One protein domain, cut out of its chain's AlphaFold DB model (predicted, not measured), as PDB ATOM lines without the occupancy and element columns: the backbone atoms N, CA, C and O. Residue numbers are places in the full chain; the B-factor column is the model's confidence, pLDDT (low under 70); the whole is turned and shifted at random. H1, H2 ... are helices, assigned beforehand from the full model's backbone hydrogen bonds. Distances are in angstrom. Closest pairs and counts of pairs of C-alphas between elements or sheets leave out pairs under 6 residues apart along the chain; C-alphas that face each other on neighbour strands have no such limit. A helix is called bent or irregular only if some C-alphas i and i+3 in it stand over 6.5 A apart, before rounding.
ATOM      1  N   TYR A   4     150.817 201.181 177.401       94.81
ATOM      2  CA  TYR A   4     152.020 201.530 176.635       94.81
ATOM      3  C   TYR A   4     153.316 201.006 177.279       94.81
ATOM      4  O   TYR A   4     154.290 200.754 176.573       94.81
ATOM      5  N   MET A   5     153.332 200.799 178.601       96.44
ATOM      6  CA  MET A   5     154.509 200.282 179.304       96.44
ATOM      7  C   MET A   5     154.807 198.832 178.924       96.44
ATOM      8  O   MET A   5     155.972 198.450 178.926       96.44
ATOM      9  N   ILE A   6     153.791 198.045 178.544       96.38
ATOM     10  CA  ILE A   6     153.971 196.660 178.080       96.38
ATOM     11  C   ILE A   6     154.881 196.651 176.849       96.38
ATOM     12  O   ILE A   6     155.881 195.940 176.819       96.38
ATOM     13  N   VAL A   7     154.594 197.517 175.872       96.31
ATOM     14  CA  VAL A   7     155.396 197.647 174.647       96.31
ATOM     15  C   VAL A   7     156.804 198.155 174.965       96.31
ATOM     16  O   VAL A   7     157.785 197.613 174.459       96.31
ATOM     17  N   CYS A   8     156.934 199.159 175.839       97.25
ATOM     18  CA  CYS A   8     158.243 199.674 176.248       97.25
ATOM     19  C   CYS A   8     159.111 198.587 176.898       97.25
ATOM     20  O   CYS A   8     160.261 198.402 176.500       97.25
ATOM     21  N   TYR A   9     158.569 197.846 177.867       97.50
ATOM     22  CA  TYR A   9     159.292 196.760 178.525       97.50
ATOM     23  C   TYR A   9     159.589 195.605 177.571       97.50
ATOM     24  O   TYR A   9     160.700 195.085 177.599       97.50
ATOM     25  N   ALA A  10     158.668 195.255 176.672       96.56
ATOM     26  CA  ALA A  10     158.910 194.243 175.651       96.56
ATOM     27  C   ALA A  10     160.099 194.608 174.750       96.56
ATOM     28  O   ALA A  10     160.966 193.770 174.512       96.56
ATOM     29  N   ILE A  11     160.203 195.867 174.307       96.81
ATOM     30  CA  ILE A  11     161.358 196.345 173.529       96.81
ATOM     31  C   ILE A  11     162.650 196.225 174.347       96.81
ATOM     32  O   ILE A  11     163.674 195.774 173.830       96.81
ATOM     33  N   LEU A  12     162.616 196.598 175.628       96.75
ATOM     34  CA  LEU A  12     163.779 196.521 176.511       96.75
ATOM     35  C   LEU A  12     164.251 195.076 176.724       96.75
ATOM     36  O   LEU A  12     165.453 194.817 176.615       96.75
ATOM     37  N   VAL A  13     163.324 194.140 176.942       96.12
ATOM     38  CA  VAL A  13     163.619 192.703 177.057       96.12
ATOM     39  C   VAL A  13     164.141 192.145 175.733       96.12
ATOM     40  O   VAL A  13     165.191 191.509 175.710       96.12
ATOM     41  N   LYS A  14     163.489 192.456 174.605       95.19
ATOM     42  CA  LYS A  14     163.913 192.021 173.261       95.19
ATOM     43  C   LYS A  14     165.302 192.545 172.885       95.19
ATOM     44  O   LYS A  14     166.048 191.868 172.190       95.19
ATOM     45  N   SER A  15     165.675 193.727 173.381       95.06
ATOM     46  CA  SER A  15     167.020 194.294 173.217       95.06
ATOM     47  C   SER A  15     168.079 193.703 174.162       95.06
ATOM     48  O   SER A  15     169.233 194.125 174.114       95.06
ATOM     49  N   GLY A  16     167.702 192.775 175.047       93.81
ATOM     50  CA  GLY A  16     168.595 192.151 176.026       93.81
ATOM     51  C   GLY A  16     169.055 193.084 177.150       93.81
ATOM     52  O   GLY A  16     169.981 192.741 177.881       93.81
ATOM     53  N   LYS A  17     168.436 194.264 177.294       94.88
ATOM     54  CA  LYS A  17     168.768 195.247 178.340       94.88
ATOM     55  C   LYS A  17     168.050 194.974 179.659       94.88
ATOM     56  O   LYS A  17     168.509 195.440 180.693       94.88
ATOM     57  N   TRP A  18     166.909 194.297 179.597       97.19
ATOM     58  CA  TRP A  18     166.065 193.951 180.739       97.19
ATOM     59  C   TRP A  18     165.727 192.465 180.694       97.19
ATOM     60  O   TRP A  18     165.778 191.846 179.631       97.19
ATOM     61  N   VAL A  19     165.355 191.910 181.842       96.31
ATOM     62  CA  VAL A  19     164.946 190.507 181.985       96.31
ATOM     63  C   VAL A  19     163.537 190.410 182.570       96.31
ATOM     64  O   VAL A  19     163.104 191.290 183.313       96.31
ATOM     65  N   LEU A  20     162.793 189.363 182.207       94.50
ATOM     66  CA  LEU A  20     161.458 189.106 182.769       94.50
ATOM     67  C   LEU A  20     161.535 188.610 184.212       94.50
ATOM     68  O   LEU A  20     160.679 188.944 185.027       94.50
ATOM     69  N   GLU A  21     162.584 187.853 184.514       91.81
ATOM     70  CA  GLU A  21     162.845 187.265 185.819       91.81
ATOM     71  C   GLU A  21     164.306 187.516 186.204       91.81
ATOM     72  O   GLU A  21     165.151 187.667 185.314       91.81
ATOM     73  N   PRO A  22     164.629 187.590 187.504       90.62
ATOM     74  CA  PRO A  22     166.010 187.688 187.953       90.62
ATOM     75  C   PRO A  22     166.805 186.473 187.466       90.62
ATOM     76  O   PRO A  22     166.394 185.334 187.678       90.62
ATOM     77  N   VAL A  23     167.953 186.716 186.839       88.44
ATOM     78  CA  VAL A  23     168.874 185.661 186.408       88.44
ATOM     79  C   VAL A  23     170.114 185.730 187.289       88.44
ATOM     80  O   VAL A  23     170.703 186.798 187.458       88.44
ATOM     81  N   GLU A  24     170.501 184.601 187.881       85.25
ATOM     82  CA  GLU A  24     171.656 184.532 188.775       85.25
ATOM     83  C   GLU A  24     172.942 184.917 188.026       85.25
ATOM     84  O   GLU A  24     173.243 184.387 186.957       85.25
ATOM     85  N   GLY A  25     173.685 185.882 188.572       86.06
ATOM     86  CA  GLY A  25     174.885 186.433 187.934       86.06
ATOM     87  C   GLY A  25     174.627 187.515 186.877       86.06
ATOM     88  O   GLY A  25     175.593 188.047 186.329       86.06
ATOM     89  N   ASP A  26     173.370 187.885 186.611       85.75
ATOM     90  CA  ASP A  26     173.019 189.003 185.730       85.75
ATOM     91  C   ASP A  26     172.721 190.275 186.551       85.75
ATOM     92  O   ASP A  26     172.052 190.233 187.582       85.75
ATOM     93  N   SER A  27     173.232 191.423 186.101       90.88
ATOM     94  CA  SER A  27     173.005 192.738 186.726       90.88
ATOM     95  C   SER A  27     171.928 193.558 186.013       90.88
ATOM     96  O   SER A  27     171.698 194.723 186.353       90.88
ATOM     97  N   LYS A  28     171.266 192.971 185.010       94.25
ATOM     98  CA  LYS A  28     170.186 193.633 184.284       94.25
ATOM     99  C   LYS A  28     168.977 193.901 185.182       94.25
ATOM    100  O   LYS A  28     168.604 193.064 186.004       94.25
ATOM    101  N   PRO A  29     168.300 195.040 184.975       95.62
ATOM    102  CA  PRO A  29     167.029 195.319 185.625       95.62
ATOM    103  C   PRO A  29     165.938 194.327 185.199       95.62
ATOM    104  O   PRO A  29     165.854 193.908 184.039       95.62
ATOM    105  N   THR A  30     165.067 193.994 186.149       96.62
ATOM    106  CA  THR A  30     163.925 193.096 185.943       96.62
ATOM    107  C   THR A  30     162.647 193.891 185.702       96.62
ATOM    108  O   THR A  30     162.417 194.926 186.332       96.62
ATOM    109  N   VAL A  31     161.799 193.411 184.791       96.38
ATOM    110  CA  VAL A  31     160.469 193.986 184.554       96.38
ATOM    111  C   VAL A  31     159.650 193.950 185.858       96.38
ATOM    112  O   VAL A  31     159.637 192.916 186.527       96.38
ATOM    113  N   PRO A  32     158.963 195.045 186.245       96.19
ATOM    114  CA  PRO A  32     158.137 195.046 187.450       96.19
ATOM    115  C   PRO A  32     157.030 193.993 187.378       96.19
ATOM    116  O   PRO A  32     156.409 193.820 186.329       96.19
ATOM    117  N   THR A  33     156.722 193.366 188.515       94.94
ATOM    118  CA  THR A  33     155.783 192.235 188.616       94.94
ATOM    119  C   THR A  33     154.419 192.511 187.985       94.94
ATOM    120  O   THR A  33     153.839 191.634 187.354       94.94
ATOM    121  N   GLU A  34     153.916 193.743 188.099       95.50
ATOM    122  CA  GLU A  34     152.630 194.147 187.518       95.50
ATOM    123  C   GLU A  34     152.604 194.109 185.978       95.50
ATOM    124  O   GLU A  34     151.524 194.049 185.402       95.50
ATOM    125  N   TYR A  35     153.769 194.117 185.318       96.38
ATOM    126  CA  TYR A  35     153.908 194.033 183.861       96.38
ATOM    127  C   TYR A  35     154.450 192.683 183.374       96.38
ATOM    128  O   TYR A  35     154.312 192.399 182.188       96.38
ATOM    129  N   THR A  36     155.049 191.848 184.232       95.88
ATOM    130  CA  THR A  36     155.780 190.634 183.815       95.88
ATOM    131  C   THR A  36     154.945 189.700 182.938       95.88
ATOM    132  O   THR A  36     155.384 189.346 181.846       95.88
ATOM    133  N   ILE A  37     153.724 189.354 183.368       96.12
ATOM    134  CA  ILE A  37     152.837 188.450 182.614       96.12
ATOM    135  C   ILE A  37     152.439 189.081 181.278       96.12
ATOM    136  O   ILE A  37     152.632 188.475 180.229       96.12
ATOM    137  N   ALA A  38     151.967 190.328 181.300       96.19
ATOM    138  CA  ALA A  38     151.514 191.015 180.093       96.19
ATOM    139  C   ALA A  38     152.643 191.215 179.065       96.19
ATOM    140  O   ALA A  38     152.412 191.149 177.860       96.19
ATOM    141  N   VAL A  39     153.879 191.448 179.521       96.62
ATOM    142  CA  VAL A  39     155.058 191.544 178.646       96.62
ATOM    143  C   VAL A  39     155.426 190.174 178.080       96.62
ATOM    144  O   VAL A  39     155.739 190.089 176.896       96.62
ATOM    145  N   ALA A  40     155.363 189.105 178.879       96.19
ATOM    146  CA  ALA A  40     155.609 187.744 178.404       96.19
ATOM    147  C   ALA A  40     154.595 187.325 177.324       96.19
ATOM    148  O   ALA A  40     154.989 186.838 176.266       96.19
ATOM    149  N   GLU A  41     153.304 187.588 177.546       96.44
ATOM    150  CA  GLU A  41     152.234 187.343 176.569       96.44
ATOM    151  C   GLU A  41     152.435 188.154 175.282       96.44
ATOM    152  O   GLU A  41     152.308 187.624 174.175       96.44
ATOM    153  N   TYR A  42     152.799 189.432 175.415       95.31
ATOM    154  CA  TYR A  42     153.080 190.300 174.274       95.31
ATOM    155  C   TYR A  42     154.276 189.799 173.451       95.31
ATOM    156  O   TYR A  42     154.213 189.758 172.227       95.31
ATOM    157  N   LEU A  43     155.359 189.369 174.106       94.00
ATOM    158  CA  LEU A  43     156.539 188.813 173.435       94.00
ATOM    159  C   LEU A  43     156.266 187.464 172.755       94.00
ATOM    160  O   LEU A  43     156.923 187.149 171.770       94.00
ATOM    161  N   ALA A  44     155.318 186.672 173.259       94.69
ATOM    162  CA  ALA A  44     154.934 185.401 172.645       94.69
ATOM    163  C   ALA A  44     154.062 185.572 171.386       94.69
ATOM    164  O   ALA A  44     153.943 184.642 170.591       94.69
ATOM    165  N   THR A  45     153.442 186.742 171.208       91.38
ATOM    166  CA  THR A  45     152.532 187.041 170.090       91.38
ATOM    167  C   THR A  45     153.129 187.958 169.016       91.38
ATOM    168  O   THR A  45     152.554 188.035 167.931       91.38
ATOM    169  N   ALA A  46     154.252 188.636 169.293       72.38
ATOM    170  CA  ALA A  46     154.866 189.666 168.441       72.38
ATOM    171  C   ALA A  46     156.185 189.236 167.780       72.38
ATOM    172  O   ALA A  46     156.347 189.500 166.567       72.38
TER     173      ALA A  46
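AT A GLANCE: This is residues 4 to 46 of the 46 residues of an uncharacterized protein of Andreesenia angusta (UniProt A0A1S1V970). H2, the longest helix, packs on H1 at a steep angle, and the long link between them, residues 15 to 32, loops away from the pair and folds back to H2. The printed part has 43 residues, with two named helices in the order H1, H2 and no named strand; the class is all helix. It is compact, with a radius of gyration of the C-alphas of 9.7 A, and spans 28 by 20 by 16 A.

IN THESE COORDINATES: H2, residues 33 to 45, is 19.5 A long and ends with C-alpha 45 at (152.532, 187.041, 170.090). It is irregular: C-alphas 34 and 37 are 7.5 A apart. H1, residues 4 to 14, is 15.6 A long and begins with C-alpha 4 at (152.020, 201.530, 176.635).

HOW THE PARTS SIT: H2 and H1 touch, and their closest C-alphas, those of Val 39 and Ile 6, are 5.3 A apart. They run the same way at a steep tilt of 69 degrees, only just short of about perpendicular. Every O i to N i+4 pair is within hydrogen-bond range in H1, and 7 of 9 in H2.

THE WHOLE: The two C-alphas farthest apart, those of Tyr 4 and Gly 25, are 29.6 A apart. The link from H1 to H2 is long, with 18 residues. The printed part has no cut, and no printed residue is under 70 in pLDDT.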